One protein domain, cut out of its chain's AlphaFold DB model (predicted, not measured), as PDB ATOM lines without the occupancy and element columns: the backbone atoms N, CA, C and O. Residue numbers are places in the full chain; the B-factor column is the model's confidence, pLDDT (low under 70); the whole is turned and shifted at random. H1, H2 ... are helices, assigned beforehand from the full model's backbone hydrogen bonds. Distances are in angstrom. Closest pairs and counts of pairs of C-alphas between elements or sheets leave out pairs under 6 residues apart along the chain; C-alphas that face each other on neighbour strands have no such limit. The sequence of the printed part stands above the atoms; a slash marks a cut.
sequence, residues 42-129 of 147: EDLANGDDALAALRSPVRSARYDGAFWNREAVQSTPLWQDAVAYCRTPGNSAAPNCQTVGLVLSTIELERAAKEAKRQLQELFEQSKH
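What this domain is: This is residues 42 to 129 of the 147 residues of an uncharacterized protein of Thermoanaerobaculia bacterium (UniProt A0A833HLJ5). A small helical head, residues 42 to 107, has one long arm, residues 108 to 128 of H5, sticking out and making the length. In the head, H3 and H4 pack crosswise on the early part of H5, with short H1 and H2 at the end away from the arm. The printed part has 88 residues, with five named helices in the order H1 to H5 and no named strand; its class is all helix, with 63 of the 88 residues in the named helices, and the whole is loose, with a radius of gyration of the C-alphas of 17.3 A and spans of 64 by 25 by 19 A.

Where its parts are: Find C-alpha 42 at (30.539, 3.660, -42.688), where H1, residues 42 to 46, begins. Read on to H2, residues 50 to 53, H3, residues 65 to 73, 12.0 A long, and H4, residues 77 to 87, 15.5 A. H5, residues 95 to 128, runs 50.9 A to C-alpha 128 at (79.502, -31.131, -52.983).

How they stand to each other: Start at the hub, H4. It touches H5, about perpendicular at 84 degrees; the closest C-alphas, Cys 86 and Cys 97, are 5.4 A apart. It touches H3 at a steep tilt of 65 degrees, opposite ways, closest at C-alphas 71 and 79, 5.5 A. Every O i to N i+4 pair is within hydrogen-bond range in H1, H3 and H4, and 29 of 30 in H5; H2 is too short for one.

The domain as a whole: The printed part has no cut; the H2 to H3 link is long. No printed residue is under pLDDT 70.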
ATOM      1  N   GLU A  42      31.038   4.976 -42.312       96.19
ATOM      2  CA  GLU A  42      30.539   3.660 -42.688       96.19
ATOM      3  C   GLU A  42      30.193   3.587 -44.180       96.19
ATOM      4  O   GLU A  42      30.582   2.613 -44.830       96.19
ATOM      5  N   ASP A  43      29.535   4.611 -44.734       95.88
ATOM      6  CA  ASP A  43      29.243   4.699 -46.174       95.88
ATOM      7  C   ASP A  43      30.533   4.797 -46.989       95.88
ATOM      8  O   ASP A  43      30.666   4.153 -48.025       95.88
ATOM      9  N   LEU A  44      31.524   5.553 -46.508       95.88
ATOM     10  CA  LEU A  44      32.835   5.635 -47.150       95.88
ATOM     11  C   LEU A  44      33.593   4.301 -47.063       95.88
ATOM     12  O   LEU A  44      34.209   3.878 -48.037       95.88
ATOM     13  N   ALA A  45      33.547   3.625 -45.911       97.25
ATOM     14  CA  ALA A  45      34.218   2.341 -45.704       97.25
ATOM     15  C   ALA A  45      33.603   1.220 -46.552       97.25
ATOM     16  O   ALA A  45      34.307   0.299 -46.967       97.25
ATOM     17  N   ASN A  46      32.291   1.268 -46.778       97.38
ATOM     18  CA  ASN A  46      31.534   0.205 -47.436       97.38
ATOM     19  C   ASN A  46      30.924   0.637 -48.777       97.38
ATOM     20  O   ASN A  46      30.086  -0.082 -49.319       97.38
ATOM     21  N   GLY A  47      31.342   1.776 -49.325       96.44
ATOM     22  CA  GLY A  47      30.982   2.218 -50.670       96.44
ATOM     23  C   GLY A  47      31.647   1.360 -51.745       96.44
ATOM     24  O   GLY A  47      32.396   0.437 -51.436       96.44
ATOM     25  N   ASP A  48      31.387   1.658 -53.015       97.44
ATOM     26  CA  ASP A  48      31.896   0.868 -54.152       97.44
ATOM     27  C   ASP A  48      33.349   1.183 -54.543       97.44
ATOM     28  O   ASP A  48      33.942   0.474 -55.352       97.44
ATOM     29  N   ASP A  49      33.938   2.220 -53.949       97.56
ATOM     30  CA  ASP A  49      35.333   2.594 -54.163       97.56
ATOM     31  C   ASP A  49      36.221   2.052 -53.031       97.56
ATOM     32  O   ASP A  49      36.269   2.586 -51.918       97.56
ATOM     33  N   ALA A  50      36.961   0.988 -53.340       97.88
ATOM     34  CA  ALA A  50      37.899   0.360 -52.416       97.88
ATOM     35  C   ALA A  50      39.063   1.284 -52.007       97.88
ATOM     36  O   ALA A  50      39.535   1.189 -50.872       97.88
ATOM     37  N   LEU A  51      39.523   2.193 -52.879       98.12
ATOM     38  CA  LEU A  51      40.587   3.147 -52.538       98.12
ATOM     39  C   LEU A  51      40.067   4.253 -51.625       98.12
ATOM     40  O   LEU A  51      40.767   4.667 -50.697       98.12
ATOM     41  N   ALA A  52      38.836   4.714 -51.844       97.38
ATOM     42  CA  ALA A  52      38.192   5.655 -50.933       97.38
ATOM     43  C   ALA A  52      38.009   5.044 -49.535       97.38
ATOM     44  O   ALA A  52      38.290   5.713 -48.536       97.38
ATOM     45  N   ALA A  53      37.650   3.757 -49.454       98.00
ATOM     46  CA  ALA A  53      37.511   3.045 -48.186       98.00
ATOM     47  C   ALA A  53      38.812   2.998 -47.363       98.00
ATOM     48  O   ALA A  53      38.753   3.019 -46.131       98.00
ATOM     49  N   LEU A  54      39.994   3.024 -47.998       98.12
ATOM     50  CA  LEU A  54      41.280   3.085 -47.282       98.12
ATOM     51  C   LEU A  54      41.427   4.342 -46.414       98.12
ATOM     52  O   LEU A  54      42.131   4.307 -45.406       98.12
ATOM     53  N   ARG A  55      40.745   5.430 -46.787       96.56
ATOM     54  CA  ARG A  55      40.739   6.708 -46.057       96.56
ATOM     55  C   ARG A  55      39.717   6.736 -44.926       96.56
ATOM     56  O   ARG A  55      39.738   7.670 -44.127       96.56
ATOM     57  N   SER A  56      38.804   5.765 -44.871       96.75
ATOM     58  CA  SER A  56      37.780   5.753 -43.834       96.75
ATOM     59  C   SER A  56      38.403   5.491 -42.457       96.75
ATOM     60  O   SER A  56      39.220   4.572 -42.315       96.75
ATOM     61  N   PRO A  57      37.995   6.248 -41.419       96.25
ATOM     62  CA  PRO A  57      38.377   5.962 -40.040       96.25
ATOM     63  C   PRO A  57      37.661   4.725 -39.475       96.25
ATOM     64  O   PRO A  57      37.943   4.323 -38.348       96.25
ATOM     65  N   VAL A  58      36.743   4.115 -40.231       97.31
ATOM     66  CA  VAL A  58      36.018   2.898 -39.857       97.31
ATOM     67  C   VAL A  58      36.473   1.744 -40.744       97.31
ATOM     68  O   VAL A  58      36.693   1.901 -41.946       97.31
ATOM     69  N   ARG A  59      36.626   0.558 -40.152       96.62
ATOM     70  CA  ARG A  59      36.987  -0.650 -40.896       96.62
ATOM     71  C   ARG A  59      35.845  -1.067 -41.831       96.62
ATOM     72  O   ARG A  59      34.702  -1.185 -41.402       96.62
ATOM     73  N   SER A  60      36.180  -1.341 -43.085       97.81
ATOM     74  CA  SER A  60      35.273  -1.893 -44.087       97.81
ATOM     75  C   SER A  60      34.934  -3.348 -43.778       97.81
ATOM     76  O   SER A  60      35.822  -4.148 -43.476       97.81
ATOM     77  N   ALA A  61      33.660  -3.704 -43.918       96.88
ATOM     78  CA  ALA A  61      33.211  -5.093 -43.937       96.88
ATOM     79  C   ALA A  61      33.298  -5.713 -45.346       96.88
ATOM     80  O   ALA A  61      33.262  -6.933 -45.477       96.88
ATOM     81  N   ARG A  62      33.409  -4.888 -46.400       97.69
ATOM     82  CA  ARG A  62      33.468  -5.335 -47.806       97.69
ATOM     83  C   ARG A  62      34.889  -5.647 -48.272       97.69
ATOM     84  O   ARG A  62      35.093  -6.602 -49.017       97.69
ATOM     85  N   TYR A  63      35.859  -4.836 -47.850       98.00
ATOM     86  CA  TYR A  63      37.249  -4.898 -48.312       98.00
ATOM     87  C   TYR A  63      38.145  -5.575 -47.273       98.00
ATOM     88  O   TYR A  63      39.053  -4.971 -46.696       98.00
ATOM     89  N   ASP A  64      37.836  -6.840 -47.003       96.50
ATOM     90  CA  ASP A  64      38.527  -7.673 -46.026       96.50
ATOM     91  C   ASP A  64      39.834  -8.286 -46.570       96.50
ATOM     92  O   ASP A  64      40.280  -8.018 -47.688       96.50
ATOM     93  N   GLY A  65      40.482  -9.127 -45.758       95.88
ATOM     94  CA  GLY A  65      41.724  -9.790 -46.154       95.88
ATOM     95  C   GLY A  65      41.560 -10.699 -47.372       95.88
ATOM     96  O   GLY A  65      42.481 -10.799 -48.179       95.88
ATOM     97  N   ALA A  66      40.395 -11.330 -47.550       97.31
ATOM     98  CA  ALA A  66      40.144 -12.203 -48.691       97.31
ATOM     99  C   ALA A  66      40.001 -11.399 -49.988       97.31
ATOM    100  O   ALA A  66      40.517 -11.823 -51.026       97.31
ATOM    101  N   PHE A  67      39.339 -10.240 -49.933       98.31
ATOM    102  CA  PHE A  67      39.305  -9.282 -51.034       98.31
ATOM    103  C   PHE A  67      40.721  -8.851 -51.427       98.31
ATOM    104  O   PHE A  67      41.141  -9.105 -52.557       98.31
ATOM    105  N   TRP A  68      41.489  -8.304 -50.482       98.25
ATOM    106  CA  TRP A  68      42.834  -7.805 -50.774       98.25
ATOM    107  C   TRP A  68      43.793  -8.904 -51.231       98.25
ATOM    108  O   TRP A  68      44.616  -8.663 -52.109       98.25
ATOM    109  N   ASN A  69      43.659 -10.127 -50.715       98.00
ATOM    110  CA  ASN A  69      44.455 -11.258 -51.181       98.00
ATOM    111  C   ASN A  69      44.163 -11.609 -52.649       98.00
ATOM    112  O   ASN A  69      45.092 -11.890 -53.403       98.00
ATOM    113  N   ARG A  70      42.896 -11.560 -53.090       98.12
ATOM    114  CA  ARG A  70      42.554 -11.787 -54.507       98.12
ATOM    115  C   ARG A  70      43.136 -10.708 -55.414       98.12
ATOM    116  O   ARG A  70      43.661 -11.055 -56.472       98.12
ATOM    117  N   GLU A  71      43.056  -9.446 -55.000       98.44
ATOM    118  CA  GLU A  71      43.647  -8.318 -55.734       98.44
ATOM    119  C   GLU A  71      45.175  -8.455 -55.821       98.44
ATOM    120  O   GLU A  71      45.766  -8.280 -56.888       98.44
ATOM    121  N   ALA A  72      45.812  -8.861 -54.720       98.00
ATOM    122  CA  ALA A  72      47.255  -9.045 -54.645       98.00
ATOM    123  C   ALA A  72      47.758 -10.203 -55.519       98.00
ATOM    124  O   ALA A  72      48.714 -10.030 -56.277       98.00
ATOM    125  N   VAL A  73      47.096 -11.367 -55.470       96.56
ATOM    126  CA  VAL A  73      47.438 -12.532 -56.309       96.56
ATOM    127  C   VAL A  73      47.315 -12.197 -57.796       96.56
ATOM    128  O   VAL A  73      48.166 -12.596 -58.588       96.56
ATOM    129  N   GLN A  74      46.289 -11.433 -58.174       97.06
ATOM    130  CA  GLN A  74      46.078 -11.000 -59.558       97.06
ATOM    131  C   GLN A  74      46.955  -9.806 -59.961       97.06
ATOM    132  O   GLN A  74      46.978  -9.445 -61.135       97.06
ATOM    133  N   SER A  75      47.694  -9.208 -59.018       95.50
ATOM    134  CA  SER A  75      48.539  -8.027 -59.246       95.50
ATOM    135  C   SER A  75      47.787  -6.880 -59.931       95.50
ATOM    136  O   SER A  75      48.318  -6.227 -60.832       95.50
ATOM    137  N   THR A  76      46.540  -6.649 -59.517       98.38
ATOM    138  CA  THR A  76      45.675  -5.645 -60.142       98.38
ATOM    139  C   THR A  76      46.225  -4.226 -59.940       98.38
ATOM    140  O   THR A  76      46.957  -3.973 -58.977       98.38
ATOM    141  N   PRO A  77      45.866  -3.260 -60.806       98.50
ATOM    142  CA  PRO A  77      46.184  -1.850 -60.569       98.50
ATOM    143  C   PRO A  77      45.664  -1.357 -59.212       98.50
ATOM    144  O   PRO A  77      46.382  -0.682 -58.483       98.50
ATOM    145  N   LEU A  78      44.465  -1.807 -58.816       98.44
ATOM    146  CA  LEU A  78      43.868  -1.496 -57.518       98.44
ATOM    147  C   LEU A  78      44.769  -1.914 -56.347       98.44
ATOM    148  O   LEU A  78      44.943  -1.150 -55.397       98.44
ATOM    149  N   TRP A  79      45.370  -3.106 -56.409       98.44
ATOM    150  CA  TRP A  79      46.326  -3.553 -55.396       98.44
ATOM    151  C   TRP A  79      47.560  -2.645 -55.321       98.44
ATOM    152  O   TRP A  79      47.997  -2.285 -54.226       98.44
ATOM    153  N   GLN A  80      48.116  -2.259 -56.471       98.38
ATOM    154  CA  GLN A  80      49.299  -1.395 -56.528       98.38
ATOM    155  C   GLN A  80      49.015  -0.026 -55.901       98.38
ATOM    156  O   GLN A  80      49.794   0.443 -55.066       98.38
ATOM    157  N   ASP A  81      47.867   0.561 -56.236       98.62
ATOM    158  CA  ASP A  81      47.422   1.845 -55.697       98.62
ATOM    159  C   ASP A  81      47.158   1.768 -54.187       98.62
ATOM    160  O   ASP A  81      47.577   2.650 -53.431       98.62
ATOM    161  N   ALA A  82      46.535   0.682 -53.716       98.50
ATOM    162  CA  ALA A  82      46.287   0.459 -52.295       98.50
ATOM    163  C   ALA A  82      47.595   0.356 -51.493       98.50
ATOM    164  O   ALA A  82      47.745   0.996 -50.447       98.50
ATOM    165  N   VAL A  83      48.573  -0.401 -52.000       98.31
ATOM    166  CA  VAL A  83      49.899  -0.521 -51.377       98.31
ATOM    167  C   VAL A  83      50.619   0.827 -51.360       98.31
ATOM    168  O   VAL A  83      51.187   1.196 -50.329       98.31
ATOM    169  N   ALA A  84      50.589   1.579 -52.463       98.25
ATOM    170  CA  ALA A  84      51.205   2.903 -52.534       98.25
ATOM    171  C   ALA A  84      50.577   3.875 -51.520       98.25
ATOM    172  O   ALA A  84      51.293   4.546 -50.769       98.25
ATOM    173  N   TYR A  85      49.244   3.892 -51.429       98.12
ATOM    174  CA  TYR A  85      48.528   4.714 -50.458       98.12
ATOM    175  C   TYR A  85      48.906   4.350 -49.014       98.12
ATOM    176  O   TYR A  85      49.282   5.232 -48.237       98.12
ATOM    177  N   CYS A  86      48.875   3.062 -48.661       98.00
ATOM    178  CA  CYS A  86      49.123   2.606 -47.291       98.00
ATOM    179  C   CYS A  86      50.597   2.677 -46.858       98.00
ATOM    180  O   CYS A  86      50.875   2.725 -45.660       98.00
ATOM    181  N   ARG A  87      51.548   2.719 -47.802       96.81
ATOM    182  CA  ARG A  87      52.976   2.960 -47.515       96.81
ATOM    183  C   ARG A  87      53.307   4.431 -47.252       96.81
ATOM    184  O   ARG A  87      54.382   4.722 -46.734       96.81
ATOM    185  N   THR A  88      52.409   5.354 -47.590       96.88
ATOM    186  CA  THR A  88      52.610   6.782 -47.315       96.88
ATOM    187  C   THR A  88      52.677   7.020 -45.796       96.88
ATOM    188  O   THR A  88      51.817   6.510 -45.067       96.88
ATOM    189  N   PRO A  89      53.665   7.784 -45.284       94.94
ATOM    190  CA  PRO A  89      53.765   8.081 -43.857       94.94
ATOM    191  C   PRO A  89      52.463   8.666 -43.299       94.94
ATOM    192  O   PRO A  89      51.900   9.596 -43.868       94.94
ATOM    193  N   GLY A  90      51.985   8.107 -42.187       93.31
ATOM    194  CA  GLY A  90      50.720   8.494 -41.551       93.31
ATOM    195  C   GLY A  90      49.503   7.663 -41.975       93.31
ATOM    196  O   GLY A  90      48.559   7.568 -41.196       93.31
ATOM    197  N   ASN A  91      49.536   6.982 -43.127       96.25
ATOM    198  CA  ASN A  91      48.393   6.187 -43.602       96.25
ATOM    199  C   ASN A  91      48.411   4.735 -43.112       96.25
ATOM    200  O   ASN A  91      47.361   4.107 -43.014       96.25
ATOM    201  N   SER A  92      49.580   4.186 -42.770       93.94
ATOM    202  CA  SER A  92      49.719   2.777 -42.368       93.94
ATOM    203  C   SER A  92      48.913   2.408 -41.115       93.94
ATOM    204  O   SER A  92      48.526   1.253 -40.949       93.94
ATOM    205  N   ALA A  93      48.630   3.388 -40.252       93.00
ATOM    206  CA  ALA A  93      47.819   3.212 -39.051       93.00
ATOM    207  C   ALA A  93      46.303   3.219 -39.328       93.00
ATOM    208  O   ALA A  93      45.532   2.864 -38.434       93.00
ATOM    209  N   ALA A  94      45.867   3.601 -40.535       95.75
ATOM    210  CA  ALA A  94      44.452   3.624 -40.886       95.75
ATOM    211  C   ALA A  94      43.849   2.206 -40.787       95.75
ATOM    212  O   ALA A  94      44.485   1.241 -41.232       95.75
ATOM    213  N   PRO A  95      42.621   2.040 -40.254       96.38
ATOM    214  CA  PRO A  95      42.055   0.719 -39.966       96.38
ATOM    215  C   PRO A  95      42.008  -0.236 -41.159       96.38
ATOM    216  O   PRO A  95      42.193  -1.440 -40.987       96.38
ATOM    217  N   ASN A  96      41.781   0.294 -42.363       97.25
ATOM    218  CA  ASN A  96      41.722  -0.487 -43.599       97.25
ATOM    219  C   ASN A  96      43.114  -0.773 -44.187       97.25
ATOM    220  O   ASN A  96      43.322  -1.831 -44.781       97.25
ATOM    221  N   CYS A  97      44.100   0.098 -43.942       98.19
ATOM    222  CA  CYS A  97      45.487  -0.149 -44.333       98.19
ATOM    223  C   CYS A  97      46.140  -1.283 -43.539       98.19
ATOM    224  O   CYS A  97      47.037  -1.949 -44.057       98.19
ATOM    225  N   GLN A  98      45.663  -1.572 -42.326       96.62
ATOM    226  CA  GLN A  98      46.116  -2.741 -41.567       96.62
ATOM    227  C   GLN A  98      45.844  -4.047 -42.327       96.62
ATOM    228  O   GLN A  98      46.708  -4.917 -42.386       96.62
ATOM    229  N   THR A  99      44.672  -4.174 -42.957       96.25
ATOM    230  CA  THR A  99      44.303  -5.366 -43.733       96.25
ATOM    231  C   THR A  99      45.183  -5.525 -44.975       96.25
ATOM    232  O   THR A  99      45.695  -6.616 -45.226       96.25
ATOM    233  N   VAL A 100      45.430  -4.432 -45.709       97.94
ATOM    234  CA  VAL A 100      46.372  -4.406 -46.845       97.94
ATOM    235  C   VAL A 100      47.778  -4.807 -46.389       97.94
ATOM    236  O   VAL A 100      48.424  -5.643 -47.022       97.94
ATOM    237  N   GLY A 101      48.235  -4.260 -45.260       96.81
ATOM    238  CA  GLY A 101      49.540  -4.559 -44.673       96.81
ATOM    239  C   GLY A 101      49.716  -6.032 -44.302       96.81
ATOM    240  O   GLY A 101      50.771  -6.603 -44.575       96.81
ATOM    241  N   LEU A 102      48.685  -6.678 -43.748       96.06
ATOM    242  CA  LEU A 102      48.721  -8.112 -43.434       96.06
ATOM    243  C   LEU A 102      48.928  -8.966 -44.694       96.06
ATOM    244  O   LEU A 102      49.802  -9.837 -44.708       96.06
ATOM    245  N   VAL A 103      48.193  -8.679 -45.772       97.31
ATOM    246  CA  VAL A 103      48.358  -9.383 -47.056       97.31
ATOM    247  C   VAL A 103      49.754  -9.141 -47.634       97.31
ATOM    248  O   VAL A 103      50.449 -10.093 -47.992       97.31
ATOM    249  N   LEU A 104      50.205  -7.883 -47.660       95.38
ATOM    250  CA  LEU A 104      51.525  -7.520 -48.174       95.38
ATOM    251  C   LEU A 104      52.653  -8.231 -47.411       95.38
ATOM    252  O   LEU A 104      53.531  -8.822 -48.035       95.38
ATOM    253  N   SER A 105      52.598  -8.227 -46.075       93.75
ATOM    254  CA  SER A 105      53.613  -8.868 -45.232       93.75
ATOM    255  C   SER A 105      53.708 -10.376 -45.473       93.75
ATOM    256  O   SER A 105      54.804 -10.931 -45.484       93.75
ATOM    257  N   THR A 106      52.576 -11.029 -45.749       93.50
ATOM    258  CA  THR A 106      52.531 -12.463 -46.062       93.50
ATOM    259  C   THR A 106      53.231 -12.746 -47.392       93.50
ATOM    260  O   THR A 106      54.081 -13.631 -47.468       93.50
ATOM    261  N   ILE A 107      52.951 -11.945 -48.425       92.50
ATOM    262  CA  ILE A 107      53.587 -12.074 -49.746       92.50
ATOM    263  C   ILE A 107      55.098 -11.826 -49.660       92.50
ATOM    264  O   ILE A 107      55.889 -12.553 -50.269       92.50
ATOM    265  N   GLU A 108      55.515 -10.806 -48.910       93.62
ATOM    266  CA  GLU A 108      56.931 -10.491 -48.703       93.62
ATOM    267  C   GLU A 108      57.648 -11.615 -47.943       93.62
ATOM    268  O   GLU A 108      58.742 -12.023 -48.343       93.62
ATOM    269  N   LEU A 109      57.007 -12.183 -46.916       94.94
ATOM    270  CA  LEU A 109      57.542 -13.309 -46.154       94.94
ATOM    271  C   LEU A 109      57.693 -14.567 -47.017       94.94
ATOM    272  O   LEU A 109      58.742 -15.212 -46.989       94.94
ATOM    273  N   GLU A 110      56.688 -14.905 -47.825       94.62
ATOM    274  CA  GLU A 110      56.769 -16.040 -48.748       94.62
ATOM    275  C   GLU A 110      57.879 -15.862 -49.786       94.62
ATOM    276  O   GLU A 110      58.594 -16.817 -50.111       94.62
ATOM    277  N   ARG A 111      58.042 -14.643 -50.312       94.00
ATOM    278  CA  ARG A 111      59.130 -14.324 -51.241       94.00
ATOM    279  C   ARG A 111      60.489 -14.502 -50.565       94.00
ATOM    280  O   ARG A 111      61.360 -15.145 -51.146       94.00
ATOM    281  N   ALA A 112      60.651 -13.992 -49.346       95.06
ATOM    282  CA  ALA A 112      61.882 -14.146 -48.577       95.06
ATOM    283  C   ALA A 112      62.193 -15.623 -48.282       95.06
ATOM    284  O   ALA A 112      63.329 -16.061 -48.455       95.06
ATOM    285  N   ALA A 113      61.184 -16.419 -47.918       96.06
ATOM    286  CA  ALA A 113      61.344 -17.849 -47.669       96.06
ATOM    287  C   ALA A 113      61.758 -18.624 -48.933       96.06
ATOM    288  O   ALA A 113      62.626 -19.499 -48.872       96.06
ATOM    289  N   LYS A 114      61.168 -18.297 -50.091       97.44
ATOM    290  CA  LYS A 114      61.543 -18.894 -51.384       97.44
ATOM    291  C   LYS A 114      62.989 -18.570 -51.756       97.44
ATOM    292  O   LYS A 114      63.712 -19.467 -52.184       97.44
ATOM    293  N   GLU A 115      63.413 -17.327 -51.549       97.56
ATOM    294  CA  GLU A 115      64.787 -16.907 -51.825       97.56
ATOM    295  C   GLU A 115      65.788 -17.586 -50.882       97.56
ATOM    296  O   GLU A 115      66.762 -18.181 -51.338       97.56
ATOM    297  N   ALA A 116      65.506 -17.614 -49.578       97.25
ATOM    298  CA  ALA A 116      66.357 -18.298 -48.604       97.25
ATOM    299  C   ALA A 116      66.520 -19.794 -48.928       97.25
ATOM    300  O   ALA A 116      67.618 -20.347 -48.835       97.25
ATOM    301  N   LYS A 117      65.439 -20.452 -49.370       98.00
ATOM    302  CA  LYS A 117      65.492 -21.850 -49.815       98.00
ATOM    303  C   LYS A 117      66.406 -22.026 -51.029       98.00
ATOM    304  O   LYS A 117      67.177 -22.985 -51.066       98.00
ATOM    305  N   ARG A 118      66.328 -21.121 -52.005       98.25
ATOM    306  CA  ARG A 118      67.188 -21.144 -53.192       98.25
ATOM    307  C   ARG A 118      68.662 -21.001 -52.806       98.25
ATOM    308  O   ARG A 118      69.472 -21.825 -53.218       98.25
ATOM    309  N   GLN A 119      68.984 -20.025 -51.962       98.00
ATOM    310  CA  GLN A 119      70.349 -19.795 -51.480       98.00
ATOM    311  C   GLN A 119      70.913 -21.018 -50.748       98.00
ATOM    312  O   GLN A 119      72.049 -21.422 -50.988       98.00
ATOM    313  N   LEU A 120      70.107 -21.655 -49.895       97.81
ATOM    314  CA  LEU A 120      70.519 -22.871 -49.196       97.81
ATOM    315  C   LEU A 120      70.817 -24.020 -50.169       97.81
ATOM    316  O   LEU A 120      71.776 -24.765 -49.970       97.81
ATOM    317  N   GLN A 121      70.011 -24.162 -51.222       97.81
ATOM    318  CA  GLN A 121      70.231 -25.180 -52.242       97.81
ATOM    319  C   GLN A 121      71.523 -24.920 -53.028       97.81
ATOM    320  O   GLN A 121      72.291 -25.851 -53.253       97.81
ATOM    321  N   GLU A 122      71.807 -23.666 -53.382       97.06
ATOM    322  CA  GLU A 122      73.062 -23.278 -54.040       97.06
ATOM    323  C   GLU A 122      74.284 -23.569 -53.152       97.06
ATOM    324  O   GLU A 122      75.252 -24.172 -53.619       97.06
ATOM    325  N   LEU A 123      74.219 -23.236 -51.858       96.50
ATOM    326  CA  LEU A 123      75.272 -23.567 -50.888       96.50
ATOM    327  C   LEU A 123      75.482 -25.079 -50.761       96.50
ATOM    328  O   LEU A 123      76.618 -25.552 -50.684       96.50
ATOM    329  N   PHE A 124      74.393 -25.846 -50.752       96.38
ATOM    330  CA  PHE A 124      74.475 -27.298 -50.696       96.38
ATOM    331  C   PHE A 124      75.163 -27.865 -51.942       96.38
ATOM    332  O   PHE A 124      76.060 -28.696 -51.808       96.38
ATOM    333  N   GLU A 125      74.821 -27.384 -53.139       94.94
ATOM    334  CA  GLU A 125      75.512 -27.785 -54.370       94.94
ATOM    335  C   GLU A 125      76.995 -27.397 -54.353       94.94
ATOM    336  O   GLU A 125      77.848 -28.230 -54.657       94.94
ATOM    337  N   GLN A 126      77.336 -26.184 -53.906       93.88
ATOM    338  CA  GLN A 126      78.735 -25.770 -53.751       93.88
ATOM    339  C   GLN A 126      79.504 -26.690 -52.797       93.88
ATOM    340  O   GLN A 126      80.647 -27.056 -53.076       93.88
ATOM    341  N   SER A 127      78.868 -27.117 -51.702       94.62
ATOM    342  CA  SER A 127      79.500 -28.000 -50.720       94.62
ATOM    343  C   SER A 127      79.877 -29.370 -51.289       94.62
ATOM    344  O   SER A 127      80.865 -29.951 -50.850       94.62
ATOM    345  N   LYS A 128      79.168 -29.860 -52.316       90.50
ATOM    346  CA  LYS A 128      79.502 -31.131 -52.983       90.50
ATOM    347  C   LYS A 128      80.828 -31.079 -53.738       90.50
ATOM    348  O   LYS A 128      81.433 -32.122 -53.971       90.50
ATOM    349  N   HIS A 129      81.271 -29.887 -54.134       87.06
ATOM    350  CA  HIS A 129      82.540 -29.685 -54.834       87.06
ATOM    351  C   HIS A 129      83.714 -29.419 -53.885       87.06
ATOM    352  O   HIS A 129      84.864 -29.403 -54.327       87.06
TER     353      HIS A 129